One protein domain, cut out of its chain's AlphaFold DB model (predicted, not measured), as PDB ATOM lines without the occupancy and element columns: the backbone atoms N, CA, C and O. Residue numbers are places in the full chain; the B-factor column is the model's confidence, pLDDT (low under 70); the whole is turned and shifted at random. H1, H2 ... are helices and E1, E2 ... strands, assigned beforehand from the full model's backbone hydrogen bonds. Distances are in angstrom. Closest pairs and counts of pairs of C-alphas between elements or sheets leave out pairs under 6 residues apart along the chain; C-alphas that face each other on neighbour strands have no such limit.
ATOM      1  N   GLN A 177     174.688 163.123 159.044       88.94
ATOM      2  CA  GLN A 177     174.314 164.520 158.812       88.94
ATOM      3  C   GLN A 177     173.968 164.824 157.347       88.94
ATOM      4  O   GLN A 177     172.914 165.395 157.077       88.94
ATOM      5  N   ALA A 178     174.813 164.419 156.394       88.88
ATOM      6  CA  ALA A 178     174.559 164.649 154.970       88.88
ATOM      7  C   ALA A 178     173.270 163.952 154.502       88.88
ATOM      8  O   ALA A 178     172.521 164.489 153.685       88.88
ATOM      9  N   LEU A 179     172.989 162.771 155.054       91.81
ATOM     10  CA  LEU A 179     171.772 162.011 154.800       91.81
ATOM     11  C   LEU A 179     170.528 162.728 155.355       91.81
ATOM     12  O   LEU A 179     169.544 162.878 154.631       91.81
ATOM     13  N   MET A 180     170.584 163.238 156.590       94.62
ATOM     14  CA  MET A 180     169.510 164.052 157.173       94.62
ATOM     15  C   MET A 180     169.252 165.325 156.363       94.62
ATOM     16  O   MET A 180     168.101 165.641 156.060       94.62
ATOM     17  N   GLU A 181     170.305 166.044 155.970       94.31
ATOM     18  CA  GLU A 181     170.195 167.261 155.157       94.31
ATOM     19  C   GLU A 181     169.573 166.976 153.785       94.31
ATOM     20  O   GLU A 181     168.707 167.725 153.326       94.31
ATOM     21  N   PHE A 182     169.977 165.881 153.135       94.31
ATOM     22  CA  PHE A 182     169.401 165.448 151.864       94.31
ATOM     23  C   PHE A 182     167.903 165.146 152.001       94.31
ATOM     24  O   PHE A 182     167.086 165.723 151.281       94.31
ATOM     25  N   TRP A 183     167.520 164.300 152.956       95.44
ATOM     26  CA  TRP A 183     166.123 163.911 153.146       95.44
ATOM     27  C   TRP A 183     165.236 165.068 153.626       95.44
ATOM     28  O   TRP A 183     164.079 165.168 153.217       95.44
ATOM     29  N   SER A 184     165.785 166.012 154.390       96.81
ATOM     30  CA  SER A 184     165.092 167.259 154.747       96.81
ATOM     31  C   SER A 184     164.740 168.091 153.510       96.81
ATOM     32  O   SER A 184     163.628 168.611 153.402       96.81
ATOM     33  N   LYS A 185     165.645 168.173 152.522       95.88
ATOM     34  CA  LYS A 185     165.358 168.834 151.237       95.88
ATOM     35  C   LYS A 185     164.256 168.107 150.466       95.88
ATOM     36  O   LYS A 185     163.377 168.762 149.911       95.88
ATOM     37  N   VAL A 186     164.255 166.771 150.471       94.00
ATOM     38  CA  VAL A 186     163.187 165.973 149.842       94.00
ATOM     39  C   VAL A 186     161.828 166.242 150.505       94.00
ATOM     40  O   VAL A 186     160.852 166.481 149.790       94.00
ATOM     41  N   LEU A 187     161.745 166.287 151.846       95.19
ATOM     42  CA  LEU A 187     160.500 166.646 152.552       95.19
ATOM     43  C   LEU A 187     160.021 168.038 152.198       95.19
ATOM     44  O   LEU A 187     158.823 168.232 152.009       95.19
ATOM     45  N   LEU A 188     160.936 168.999 152.110       95.31
ATOM     46  CA  LEU A 188     160.581 170.365 151.767       95.31
ATOM     47  C   LEU A 188     159.934 170.424 150.376       95.31
ATOM     48  O   LEU A 188     158.866 171.019 150.229       95.31
ATOM     49  N   LEU A 189     160.500 169.731 149.383       94.50
ATOM     50  CA  LEU A 189     159.919 169.639 148.038       94.50
ATOM     51  C   LEU A 189     158.552 168.943 148.037       94.50
ATOM     52  O   LEU A 189     157.631 169.387 147.353       94.50
ATOM     53  N   ALA A 190     158.397 167.869 148.810       93.94
ATOM     54  CA  ALA A 190     157.130 167.153 148.916       93.94
ATOM     55  C   ALA A 190     156.054 167.969 149.664       93.94
ATOM     56  O   ALA A 190     154.884 167.946 149.277       93.94
ATOM     57  N   SER A 191     156.441 168.763 150.670       94.94
ATOM     58  CA  SER A 191     155.538 169.647 151.423       94.94
ATOM     59  C   SER A 191     154.888 170.721 150.555       94.94
ATOM     60  O   SER A 191     153.751 171.114 150.809       94.94
ATOM     61  N   ALA A 192     155.570 171.138 149.482       92.88
ATOM     62  CA  ALA A 192     155.033 172.090 148.517       92.88
ATOM     63  C   ALA A 192     153.811 171.531 147.763       92.88
ATOM     64  O   ALA A 192     152.998 172.305 147.262       92.88
ATOM     65  N   GLN A 193     153.666 170.200 147.695       92.50
ATOM     66  CA  GLN A 193     152.508 169.528 147.095       92.50
ATOM     67  C   GLN A 193     151.500 169.010 148.133       92.50
ATOM     68  O   GLN A 193     150.332 168.823 147.799       92.50
ATOM     69  N   ALA A 194     151.923 168.794 149.383       92.81
ATOM     70  CA  ALA A 194     151.068 168.297 150.458       92.81
ATOM     71  C   ALA A 194     151.411 168.946 151.811       92.81
ATOM     72  O   ALA A 194     152.367 168.560 152.487       92.81
ATOM     73  N   GLY A 195     150.581 169.899 152.251       90.44
ATOM     74  CA  GLY A 195     150.811 170.662 153.486       90.44
ATOM     75  C   GLY A 195     150.771 169.841 154.785       90.44
ATOM     76  O   GLY A 195     151.303 170.281 155.798       90.44
ATOM     77  N   ASN A 196     150.190 168.637 154.767       94.62
ATOM     78  CA  ASN A 196     150.096 167.731 155.918       94.62
ATOM     79  C   ASN A 196     151.215 166.671 155.969       94.62
ATOM     80  O   ASN A 196     151.135 165.727 156.756       94.62
ATOM     81  N   ILE A 197     152.269 166.805 155.156       96.38
ATOM     82  CA  ILE A 197     153.326 165.788 155.056       96.38
ATOM     83  C   ILE A 197     153.975 165.443 156.401       96.38
ATOM     84  O   ILE A 197     154.274 164.279 156.643       96.38
ATOM     85  N   ALA A 198     154.145 166.414 157.301       96.38
ATOM     86  CA  ALA A 198     154.757 166.173 158.606       96.38
ATOM     87  C   ALA A 198     153.929 165.212 159.476       96.38
ATOM     88  O   ALA A 198     154.487 164.401 160.209       96.38
ATOM     89  N   GLU A 199     152.601 165.296 159.404       97.12
ATOM     90  CA  GLU A 199     151.699 164.417 160.153       97.12
ATOM     91  C   GLU A 199     151.703 163.008 159.563       97.12
ATOM     92  O   GLU A 199     151.834 162.029 160.300       97.12
ATOM     93  N   ILE A 200     151.647 162.908 158.232       97.88
ATOM     94  CA  ILE A 200     151.697 161.621 157.532       97.88
ATOM     95  C   ILE A 200     153.051 160.934 157.726       97.88
ATOM     96  O   ILE A 200     153.082 159.718 157.915       97.88
ATOM     97  N   TRP A 201     154.148 161.693 157.757       97.25
ATOM     98  CA  TRP A 201     155.477 161.171 158.067       97.25
ATOM     99  C   TRP A 201     155.519 160.566 159.469       97.25
ATOM    100  O   TRP A 201     155.911 159.415 159.612       97.25
ATOM    101  N   ARG A 202     155.039 161.286 160.497       97.06
ATOM    102  CA  ARG A 202     155.033 160.770 161.881       97.06
ATOM    103  C   ARG A 202     154.184 159.513 162.025       97.06
ATOM    104  O   ARG A 202     154.592 158.584 162.709       97.06
ATOM    105  N   SER A 203     153.021 159.478 161.375       97.75
ATOM    106  CA  SER A 203     152.181 158.279 161.363       97.75
ATOM    107  C   SER A 203     152.878 157.113 160.659       97.75
ATOM    108  O   SER A 203     152.848 156.005 161.172       97.75
ATOM    109  N   SER A 204     153.541 157.360 159.526       98.00
ATOM    110  CA  SER A 204     154.284 156.319 158.803       98.00
ATOM    111  C   SER A 204     155.496 155.821 159.594       98.00
ATOM    112  O   SER A 204     155.783 154.634 159.555       98.00
ATOM    113  N   ALA A 205     156.184 156.707 160.322       97.62
ATOM    114  CA  ALA A 205     157.301 156.355 161.195       97.62
ATOM    115  C   ALA A 205     156.846 155.424 162.325       97.62
ATOM    116  O   ALA A 205     157.453 154.384 162.539       97.62
ATOM    117  N   ALA A 206     155.731 155.761 162.985       97.56
ATOM    118  CA  ALA A 206     155.157 154.931 164.040       97.56
ATOM    119  C   ALA A 206     154.752 153.536 163.533       97.56
ATOM    120  O   ALA A 206     154.992 152.551 164.219       97.56
ATOM    121  N   ASP A 207     154.193 153.447 162.323       98.06
ATOM    122  CA  ASP A 207     153.798 152.164 161.727       98.06
ATOM    123  C   ASP A 207     154.994 151.300 161.288       98.06
ATOM    124  O   ASP A 207     154.836 150.100 161.088       98.06
ATOM    125  N   LEU A 208     156.173 151.903 161.118       98.06
ATOM    126  CA  LEU A 208     157.415 151.224 160.735       98.06
ATOM    127  C   LEU A 208     158.345 150.961 161.926       98.06
ATOM    128  O   LEU A 208     159.422 150.407 161.727       98.06
ATOM    129  N   ALA A 209     157.961 151.347 163.146       97.44
ATOM    130  CA  ALA A 209     158.826 151.252 164.321       97.44
ATOM    131  C   ALA A 209     159.210 149.803 164.676       97.44
ATOM    132  O   ALA A 209     160.301 149.576 165.192       97.44
ATOM    133  N   ASP A 210     158.356 148.824 164.357       96.06
ATOM    134  CA  ASP A 210     158.646 147.402 164.592       96.06
ATOM    135  C   ASP A 210     159.797 146.889 163.702       96.06
ATOM    136  O   ASP A 210     160.640 146.118 164.163       96.06
ATOM    137  N   ASP A 211     159.859 147.343 162.444       97.06
ATOM    138  CA  ASP A 211     160.907 146.970 161.480       97.06
ATOM    139  C   ASP A 211     162.143 147.882 161.586       97.06
ATOM    140  O   ASP A 211     163.270 147.470 161.300       97.06
ATOM    141  N   HIS A 212     161.935 149.131 162.008       97.31
ATOM    142  CA  HIS A 212     162.951 150.169 162.146       97.31
ATOM    143  C   HIS A 212     162.839 150.846 163.525       97.31
ATOM    144  O   HIS A 212     162.260 151.933 163.625       97.31
ATOM    145  N   PRO A 213     163.426 150.260 164.589       96.56
ATOM    146  CA  PRO A 213     163.297 150.762 165.962       96.56
ATOM    147  C   PRO A 213     163.712 152.225 166.148       96.56
ATOM    148  O   PRO A 213     163.130 152.937 166.962       96.56
ATOM    149  N   CYS A 214     164.660 152.719 165.349       96.62
ATOM    150  CA  CYS A 214     165.096 154.115 165.399       96.62
ATOM    151  C   CYS A 214     164.000 155.130 164.992       96.62
ATOM    152  O   CYS A 214     164.119 156.322 165.288       96.62
ATOM    153  N   LEU A 215     162.916 154.678 164.342       97.88
ATOM    154  CA  LEU A 215     161.728 155.482 164.023       97.88
ATOM    155  C   LEU A 215     160.693 155.520 165.157       97.88
ATOM    156  O   LEU A 215     159.684 156.220 165.019       97.88
ATOM    157  N   ASP A 216     160.918 154.801 166.260       97.00
ATOM    158  CA  ASP A 216     159.999 154.783 167.393       97.00
ATOM    159  C   ASP A 216     159.787 156.218 167.932       97.00
ATOM    160  O   ASP A 216     160.741 156.881 168.376       97.00
ATOM    161  N   PRO A 217     158.535 156.726 167.928       92.62
ATOM    162  CA  PRO A 217     158.225 158.067 168.412       92.62
ATOM    163  C   PRO A 217     158.581 158.286 169.890       92.62
ATOM    164  O   PRO A 217     158.736 159.439 170.304       92.62
ATOM    165  N   PHE A 218     158.705 157.220 170.687       94.69
ATOM    166  CA  PHE A 218     159.087 157.289 172.094       94.69
ATOM    167  C   PHE A 218     160.607 157.281 172.289       94.69
ATOM    168  O   PHE A 218     161.095 158.026 173.142       94.69
ATOM    169  N   ALA A 219     161.353 156.513 171.488       94.00
ATOM    170  CA  ALA A 219     162.818 156.497 171.528       94.00
ATOM    171  C   ALA A 219     163.418 157.820 171.023       94.00
ATOM    172  O   ALA A 219     164.411 158.303 171.567       94.00
ATOM    173  N   ARG A 220     162.772 158.444 170.022       92.44
ATOM    174  CA  ARG A 220     163.208 159.700 169.383       92.44
ATOM    175  C   ARG A 220     164.654 159.646 168.881       92.44
ATOM    176  O   ARG A 220     165.366 160.646 168.941       92.44
ATOM    177  N   GLU A 221     165.073 158.502 168.358       96.12
ATOM    178  CA  GLU A 221     166.382 158.378 167.718       96.12
ATOM    179  C   GLU A 221     166.409 159.071 166.361       96.12
ATOM    180  O   GLU A 221     167.412 159.695 166.026       96.12
ATOM    181  N   VAL A 222     165.292 159.034 165.630       97.38
ATOM    182  CA  VAL A 222     165.027 159.825 164.428       97.38
ATOM    183  C   VAL A 222     163.711 160.573 164.614       97.38
ATOM    184  O   VAL A 222     162.682 159.991 164.947       97.38
ATOM    185  N   TRP A 223     163.709 161.887 164.399       96.88
ATOM    186  CA  TRP A 223     162.497 162.697 164.516       96.88
ATOM    187  C   TRP A 223     162.451 163.812 163.482       96.88
ATOM    188  O   TRP A 223     163.438 164.151 162.832       96.88
ATOM    189  N   LEU A 224     161.266 164.404 163.344       96.56
ATOM    190  CA  LEU A 224     161.031 165.514 162.435       96.56
ATOM    191  C   LEU A 224     160.780 166.813 163.198       96.56
ATOM    192  O   LEU A 224     159.819 166.918 163.964       96.56
ATOM    193  N   GLU A 225     161.585 167.833 162.918       95.12
ATOM    194  CA  GLU A 225     161.430 169.185 163.452       95.12
ATOM    195  C   GLU A 225     161.326 170.196 162.306       95.12
ATOM    196  O   GLU A 225     162.268 170.398 161.554       95.12
ATOM    197  N   LYS A 226     160.164 170.849 162.149       92.12
ATOM    198  CA  LYS A 226     159.920 171.849 161.083       92.12
ATOM    199  C   LYS A 226     160.308 171.365 159.669       92.12
ATOM    200  O   LYS A 226     160.888 172.121 158.901       92.12
ATOM    201  N   LEU A 227     159.976 170.112 159.336       93.56
ATOM    202  CA  LEU A 227     160.356 169.422 158.084       93.56
ATOM    203  C   LEU A 227     161.860 169.127 157.924       93.56
ATOM    204  O   LEU A 227     162.275 168.624 156.885       93.56
ATOM    205  N   SER A 228     162.655 169.383 158.959       96.06
ATOM    206  CA  SER A 228     164.038 168.940 159.059       96.06
ATOM    207  C   SER A 228     164.094 167.595 159.771       96.06
ATOM    208  O   SER A 228     163.582 167.453 160.885       96.06
ATOM    209  N   VAL A 229     164.705 166.605 159.129       97.00
ATOM    210  CA  VAL A 229     165.024 165.312 159.736       97.00
ATOM    211  C   VAL A 229     166.152 165.526 160.734       97.00
ATOM    212  O   VAL A 229     167.137 166.197 160.434       97.00
ATOM    213  N   GLN A 230     165.991 164.980 161.928       97.50
ATOM    214  CA  GLN A 230     166.972 164.999 163.002       97.50
ATOM    215  C   GLN A 230     167.207 163.564 163.473       97.50
ATOM    216  O   GLN A 230     166.290 162.745 163.419       97.50
ATOM    217  N   ALA A 231     168.421 163.274 163.929       96.19
ATOM    218  CA  ALA A 231     168.785 161.971 164.452       96.19
ATOM    219  C   ALA A 231     169.850 162.090 165.543       96.19
ATOM    220  O   ALA A 231     170.611 163.063 165.589       96.19
ATOM    221  N   VAL A 232     169.913 161.086 166.414       94.69
ATOM    222  CA  VAL A 232     170.975 160.958 167.416       94.69
ATOM    223  C   VAL A 232     172.326 160.744 166.708       94.69
ATOM    224  O   VAL A 232     172.384 159.979 165.744       94.69
ATOM    225  N   PRO A 233     173.425 161.389 167.156       83.19
ATOM    226  CA  PRO A 233     174.723 161.327 166.470       83.19
ATOM    227  C   PRO A 233     175.314 159.922 166.308       83.19
ATOM    228  O   PRO A 233     176.064 159.688 165.362       83.19
ATOM    229  N   ASP A 234     174.978 159.008 167.218       84.50
ATOM    230  CA  ASP A 234     175.547 157.658 167.276       84.50
ATOM    231  C   ASP A 234     174.782 156.639 166.416       84.50
ATOM    232  O   ASP A 234     175.189 155.479 166.321       84.50
ATOM    233  N   LEU A 235     173.688 157.056 165.770       89.56
ATOM    234  CA  LEU A 235     172.902 156.174 164.918       89.56
ATOM    235  C   LEU A 235     173.701 155.789 163.668       89.56
ATOM    236  O   LEU A 235     174.271 156.642 162.976       89.56
ATOM    237  N   SER A 236     173.734 154.494 163.352       86.31
ATOM    238  CA  SER A 236     174.501 154.030 162.201       86.31
ATOM    239  C   SER A 236     173.910 154.601 160.908       86.31
ATOM    240  O   SER A 236     172.700 154.613 160.691       86.31
ATOM    241  N   ALA A 237     174.763 155.074 160.002       86.69
ATOM    242  CA  ALA A 237     174.275 155.739 158.797       86.69
ATOM    243  C   ALA A 237     173.546 154.793 157.822       86.69
ATOM    244  O   ALA A 237     172.769 155.254 156.990       86.69
ATOM    245  N   THR A 238     173.790 153.482 157.929       84.88
ATOM    246  CA  THR A 238     173.056 152.460 157.161       84.88
ATOM    247  C   THR A 238     171.646 152.290 157.714       84.88
ATOM    248  O   THR A 238     170.690 152.397 156.957       84.88
ATOM    249  N   GLU A 239     171.513 152.129 159.031       92.25
ATOM    250  CA  GLU A 239     170.212 152.066 159.702       92.25
ATOM    251  C   GLU A 239     169.392 153.335 159.461       92.25
ATOM    252  O   GLU A 239     168.232 153.250 159.066       92.25
ATOM    253  N   LEU A 240     170.015 154.512 159.592       94.75
ATOM    254  CA  LEU A 240     169.372 155.787 159.285       94.75
ATOM    255  C   LEU A 240     168.938 155.866 157.813       94.75
ATOM    256  O   LEU A 240     167.847 156.351 157.528       94.75
ATOM    257  N   ARG A 241     169.761 155.400 156.861       93.38
ATOM    258  CA  ARG A 241     169.397 155.379 155.432       93.38
ATOM    259  C   ARG A 241     168.171 154.515 155.199       93.38
ATOM    260  O   ARG A 241     167.232 154.987 154.565       93.38
ATOM    261  N   ASP A 242     168.196 153.287 155.697       93.25
ATOM    262  CA  ASP A 242     167.149 152.301 155.443       93.25
ATOM    263  C   ASP A 242     165.827 152.744 156.077       93.25
ATOM    264  O   ASP A 242     164.793 152.745 155.409       93.25
ATOM    265  N   ALA A 243     165.881 153.235 157.318       96.75
ATOM    266  CA  ALA A 243     164.731 153.791 158.017       96.75
ATOM    267  C   ALA A 243     164.143 155.011 157.295       96.75
ATOM    268  O   ALA A 243     162.928 155.087 157.098       96.75
ATOM    269  N   LEU A 244     164.988 155.958 156.858       96.62
ATOM    270  CA  LEU A 244     164.522 157.122 156.104       96.62
ATOM    271  C   LEU A 244     163.889 156.683 154.783       96.62
ATOM    272  O   LEU A 244     162.736 157.016 154.526       96.62
ATOM    273  N   LEU A 245     164.575 155.880 153.973       96.19
ATOM    274  CA  LEU A 245     164.037 155.402 152.700       96.19
ATOM    275  C   LEU A 245     162.645 154.761 152.869       96.19
ATOM    276  O   LEU A 245     161.714 155.127 152.147       96.19
ATOM    277  N   ALA A 246     162.489 153.883 153.864       97.38
ATOM    278  CA  ALA A 246     161.229 153.210 154.166       97.38
ATOM    279  C   ALA A 246     160.116 154.191 154.573       97.38
ATOM    280  O   ALA A 246     159.024 154.170 153.993       97.38
ATOM    281  N   VAL A 247     160.378 155.097 155.527       97.81
ATOM    282  CA  VAL A 247     159.357 156.059 155.980       97.81
ATOM    283  C   VAL A 247     158.985 157.055 154.887       97.81
ATOM    284  O   VAL A 247     157.818 157.442 154.777       97.81
ATOM    285  N   PHE A 248     159.935 157.449 154.037       95.88
ATOM    286  CA  PHE A 248     159.672 158.322 152.898       95.88
ATOM    287  C   PHE A 248     158.792 157.648 151.853       95.88
ATOM    288  O   PHE A 248     157.805 158.251 151.431       95.88
ATOM    289  N   ASP A 249     159.093 156.406 151.473       97.00
ATOM    290  CA  ASP A 249     158.254 155.637 150.553       97.00
ATOM    291  C   ASP A 249     156.826 155.492 151.099       97.00
ATOM    292  O   ASP A 249     155.852 155.853 150.433       97.00
ATOM    293  N   ALA A 250     156.686 155.075 152.362       97.50
ATOM    294  CA  ALA A 250     155.389 154.960 153.027       97.50
ATOM    295  C   ALA A 250     154.620 156.296 153.044       97.50
ATOM    296  O   ALA A 250     153.424 156.336 152.732       97.50
ATOM    297  N   THR A 251     155.315 157.402 153.328       97.44
ATOM    298  CA  THR A 251     154.736 158.753 153.341       97.44
ATOM    299  C   THR A 251     154.246 159.163 151.952       97.44
ATOM    300  O   THR A 251     153.101 159.601 151.804       97.44
ATOM    301  N   LEU A 252     155.070 158.987 150.913       95.62
ATOM    302  CA  LEU A 252     154.706 159.314 149.531       95.62
ATOM    303  C   LEU A 252     153.519 158.472 149.052       95.62
ATOM    304  O   LEU A 252     152.577 159.023 148.478       95.62
ATOM    305  N   ARG A 253     153.508 157.167 149.352       96.38
ATOM    306  CA  ARG A 253     152.394 156.263 149.022       96.38
ATOM    307  C   ARG A 253     151.084 156.713 149.664       96.38
ATOM    308  O   ARG A 253     150.064 156.768 148.975       96.38
ATOM    309  N   ARG A 254     151.098 157.088 150.949       97.25
ATOM    310  CA  ARG A 254     149.906 157.595 151.661       97.25
ATOM    311  C   ARG A 254     149.397 158.910 151.086       97.25
ATOM    312  O   ARG A 254     148.190 159.084 150.938       97.25
ATOM    313  N   LEU A 255     150.309 159.798 150.700       95.88
ATOM    314  CA  LEU A 255     149.983 161.060 150.031       95.88
ATOM    315  C   LEU A 255     149.626 160.889 148.546       95.88
ATOM    316  O   LEU A 255     149.231 161.857 147.902       95.88
ATOM    317  N   ARG A 256     149.753 159.673 147.993       95.81
ATOM    318  CA  ARG A 256     149.623 159.371 146.556       95.81
ATOM    319  C   ARG A 256     150.533 160.242 145.680       95.81
ATOM    320  O   ARG A 256     150.214 160.527 144.526       95.81
ATOM    321  N   LEU A 257     151.677 160.641 146.228       94.75
ATOM    322  CA  LEU A 257     152.729 161.343 145.512       94.75
ATOM    323  C   LEU A 257     153.701 160.330 144.911       94.75
ATOM    324  O   LEU A 257     153.856 159.211 145.394       94.75
ATOM    325  N   ARG A 258     154.376 160.737 143.839       91.94
ATOM    326  CA  ARG A 258     155.500 159.992 143.267       91.94
ATOM    327  C   ARG A 258     156.725 160.880 143.308       91.94
ATOM    328  O   ARG A 258     156.621 162.047 142.933       91.94
ATOM    329  N   LEU A 259     157.876 160.324 143.679       88.81
ATOM    330  CA  LEU A 259     159.124 161.085 143.755       88.81
ATOM    331  C   LEU A 259     159.467 161.748 142.410       88.81
ATOM    332  O   LEU A 259     159.850 162.912 142.373       88.81
ATOM    333  N   ARG A 260     159.199 161.050 141.295       90.06
ATOM    334  CA  ARG A 260     159.379 161.560 139.923       90.06
ATOM    335  C   ARG A 260     158.532 162.794 139.566       90.06
ATOM    336  O   ARG A 260     158.830 163.455 138.579       90.06
ATOM    337  N   ASN A 261     157.471 163.081 140.327       90.00
ATOM    338  CA  ASN A 261     156.595 164.240 140.116       90.00
ATOM    339  C   ASN A 261     156.999 165.446 140.984       90.00
ATOM    340  O   ASN A 261     156.378 166.507 140.892       90.00
ATOM    341  N   LEU A 262     157.991 165.285 141.862       90.25
ATOM    342  CA  LEU A 262     158.550 166.369 142.660       90.25
ATOM    343  C   LEU A 262     159.652 167.085 141.865       90.25
ATOM    344  O   LEU A 262     160.264 166.507 140.967       90.25
ATOM    345  N   ALA A 263     159.939 168.343 142.205       91.25
ATOM    346  CA  ALA A 263     161.001 169.130 141.570       91.25
ATOM    347  C   ALA A 263     162.403 168.706 142.068       91.25
ATOM    348  O   ALA A 263     163.117 169.484 142.690       91.25
ATOM    349  N   VAL A 264     162.780 167.445 141.831       90.56
ATOM    350  CA  VAL A 264     163.991 166.803 142.382       90.56
ATOM    351  C   VAL A 264     165.200 166.830 141.445       90.56
ATOM    352  O   VAL A 264     166.215 166.231 141.775       90.56
ATOM    353  N   ALA A 265     165.136 167.509 140.297       87.56
ATOM    354  CA  ALA A 265     166.205 167.484 139.289       87.56
ATOM    355  C   ALA A 265     167.584 167.883 139.855       87.56
ATOM    356  O   ALA A 265     168.585 167.226 139.584       87.56
ATOM    357  N   GLU A 266     167.634 168.909 140.709       83.12
ATOM    358  CA  GLU A 266     168.874 169.334 141.375       83.12
ATOM    359  C   GLU A 266     169.372 168.303 142.399       83.12
ATOM    360  O   GLU A 266     170.576 168.098 142.545       83.12
ATOM    361  N   LEU A 267     168.454 167.614 143.086       86.50
ATOM    362  CA  LEU A 267     168.801 166.551 144.029       86.50
ATOM    363  C   LEU A 267     169.286 165.295 143.307       86.50
ATOM    364  O   LEU A 267     170.209 164.660 143.799       86.50
ATOM    365  N   GLN A 268     168.721 164.967 142.142       85.62
ATOM    366  CA  GLN A 268     169.138 163.837 141.304       85.62
ATOM    367  C   GLN A 268     170.572 163.975 140.796       85.62
ATOM    368  O   GLN A 268     171.278 162.978 140.675       85.62
ATOM    369  N   ALA A 269     171.017 165.205 140.534       76.38
ATOM    370  CA  ALA A 269     172.397 165.485 140.154       76.38
ATOM    371  C   ALA A 269     173.385 165.367 141.333       76.38
ATOM    372  O   ALA A 269     174.599 165.363 141.124       76.38
ATOM    373  N   SER A 270     172.898 165.288 142.575       78.50
ATOM    374  CA  SER A 270     173.749 165.166 143.755       78.50
ATOM    375  C   SER A 270     174.277 163.735 143.917       78.50
ATOM    376  O   SER A 270     173.498 162.787 143.803       78.50
ATOM    377  N   PRO A 271     175.545 163.542 144.327       73.88
ATOM    378  CA  PRO A 271     176.054 162.227 144.733       73.88
ATOM    379  C   PRO A 271     175.204 161.558 145.827       73.88
ATOM    380  O   PRO A 271     175.094 160.333 145.874       73.88
ATOM    381  N   MET A 272     174.544 162.362 146.673       84.06
ATOM    382  CA  MET A 272     173.643 161.873 147.718       84.06
ATOM    383  C   MET A 272     172.404 161.162 147.171       84.06
ATOM    384  O   MET A 272     171.802 160.376 147.897       84.06
ATOM    385  N   TRP A 273     172.027 161.380 145.909       85.69
ATOM    386  CA  TRP A 273     170.877 160.715 145.301       85.69
ATOM    387  C   TRP A 273     171.022 159.193 145.285       85.69
ATOM    388  O   TRP A 273     170.140 158.476 145.747       85.69
ATOM    389  N   SER A 274     172.162 158.710 144.788       77.00
ATOM    390  CA  SER A 274     172.470 157.278 144.735       77.00
ATOM    391  C   SER A 274     172.694 156.722 146.141       77.00
ATOM    392  O   SER A 274     172.130 155.706 146.530       77.00
ATOM    393  N   VAL A 275     173.459 157.456 146.948       80.75
ATOM    394  CA  VAL A 275     173.875 157.028 148.286       80.75
ATOM    395  C   VAL A 275     172.692 156.922 149.265       80.75
ATOM    396  O   VAL A 275     172.658 156.011 150.090       80.75
ATOM    397  N   SER A 276     171.698 157.805 149.155       83.81
ATOM    398  CA  SER A 276     170.482 157.781 149.984       83.81
ATOM    399  C   SER A 276     169.481 156.681 149.618       83.81
ATOM    400  O   SER A 276     168.563 156.444 150.398       83.81
ATOM    401  N   GLY A 277     169.619 156.041 148.450       84.31
ATOM    402  CA  GLY A 277     168.617 155.116 147.906       84.31
ATOM    403  C   GLY A 277     167.386 155.804 147.303       84.31
ATOM    404  O   GLY A 277     166.463 155.135 146.857       84.31
ATOM    405  N   ALA A 278     167.342 157.142 147.230       86.75
ATOM    406  CA  ALA A 278     166.185 157.863 146.686       86.75
ATOM    407  C   ALA A 278     165.865 157.483 145.226       86.75
ATOM    408  O   ALA A 278     164.706 157.531 144.814       86.75
ATOM    409  N   GLY A 279     166.875 157.074 144.451       83.44
ATOM    410  CA  GLY A 279     166.691 156.545 143.098       83.44
ATOM    411  C   GLY A 279     165.793 155.311 143.023       83.44
ATOM    412  O   GLY A 279     165.108 155.141 142.017       83.44
ATOM    413  N   ASP A 280     165.723 154.519 144.093       83.62
ATOM    414  CA  ASP A 280     164.952 153.274 144.148       83.62
ATOM    415  C   ASP A 280     163.436 153.524 144.289       83.62
ATOM    416  O   ASP A 280     162.631 152.612 144.109       83.62
ATOM    417  N   LEU A 281     163.029 154.769 144.580       84.50
ATOM    418  CA  LEU A 281     161.627 155.182 144.740       84.50
ATOM    419  C   LEU A 281     160.975 155.722 143.451       84.50
ATOM    420  O   LEU A 281     159.816 156.159 143.482       84.50
ATOM    421  N   ILE A 282     161.712 155.786 142.337       80.81
ATOM    422  CA  ILE A 282     161.206 156.292 141.047       80.81
ATOM    423  C   ILE A 282     160.470 155.204 140.282       80.81
ATOM    424  O   ILE A 282     159.323 155.515 139.868       80.81
TER     425      ILE A 282
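Overview. This is residues 177 to 282 of the 282 residues of an uncharacterized protein of Deinococcus sp. S14-83 (UniProt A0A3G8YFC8). Two long helices, H1 and H3, run side by side the same way and make the middle of the model; the hairpin E1 E2 and the helix H2 cover one side of this pair, and the short helices H4, H5 and H6 lie over the other side. H2 crosses H3 steeply, while the hairpin packs on H1 through E2. The printed part has 106 residues with six named helices and two named strands, in the order H1 H2 E1 E2 H3 H4 H5 H6; the sheet, E1 - E2, is antiparallel and the class is mostly helix. The whole is compact, with a radius of gyration of the C-alphas of 12.5 A, and rounded, with spans of 34 by 28 by 23 A.

Arrangement. Start at H1, residues 177 to 191, the hub, which touches three other helices. It only just touches H2, residues 197 to 207, with 3 pairs of C-alphas within 8 A, and only at the corner by their link, closest at Ser 191 and Ile 197, 5.7 A. Look next at the hairpin of E1, residues 222 to 225, and E2, residues 228 to 231: N 223 and O 230 are 2.9 A apart and N 230 and O 223 2.8 A, within hydrogen-bond range. The closest C-alphas of H1 and E2 are those of Ser 184 and Ser 228, 4.7 A. H3, residues 237 to 255, touches H2 with its residues 247 to 255 alone, closest at Trp 201 and Thr 251, C-alphas 5.4 A apart, at a steep tilt of 64 degrees, opposite ways. H1 and H3 only just touch, with 3 pairs of C-alphas within 8 A, closest at Leu 179 and Arg 241, 7.1 A, at a shallow tilt of 4 degrees, the same way. H4, residues 265 to 268, is close to H1 but not clearly touching, the C-alphas of Phe 182 and Leu 267 being 7.9 A apart. H5, residues 271 to 275, only just touches H1, with 3 pairs, closest at Phe 182 and Met 272, 6.9 A. H6, residues 278 to 281, is close to H3 but not clearly touching, at Asp 249 and Leu 281, 6.7 A. Every O i to N i+4 pair is within hydrogen-bond range in H1, H2, H3 and H5; H4 and H6 are too short for one.

Along the chain. Find C-alpha 177 at (174.314, 164.520, 158.812); from there H1 runs 20.8 A to C-alpha 191. H2 spans 15.2 A, E1 10.1 A and E2 10.0 A. H3 runs 26.4 A from C-alpha 237 at (174.275, 155.739, 158.797) to C-alpha 255. H4, H5 and H6 follow, and H6 ends with C-alpha 281 at (161.627, 155.182, 144.740).

Size, cuts and confidence. The C-alphas of Phe 218 and Ala 269 are the two farthest apart, 35.6 A. The printed part has no cut; the link from H2 to E1, residues 208 to 221, is long. No printed residue is under 70 in pLDDT, and the mean of the printed part is 92.4.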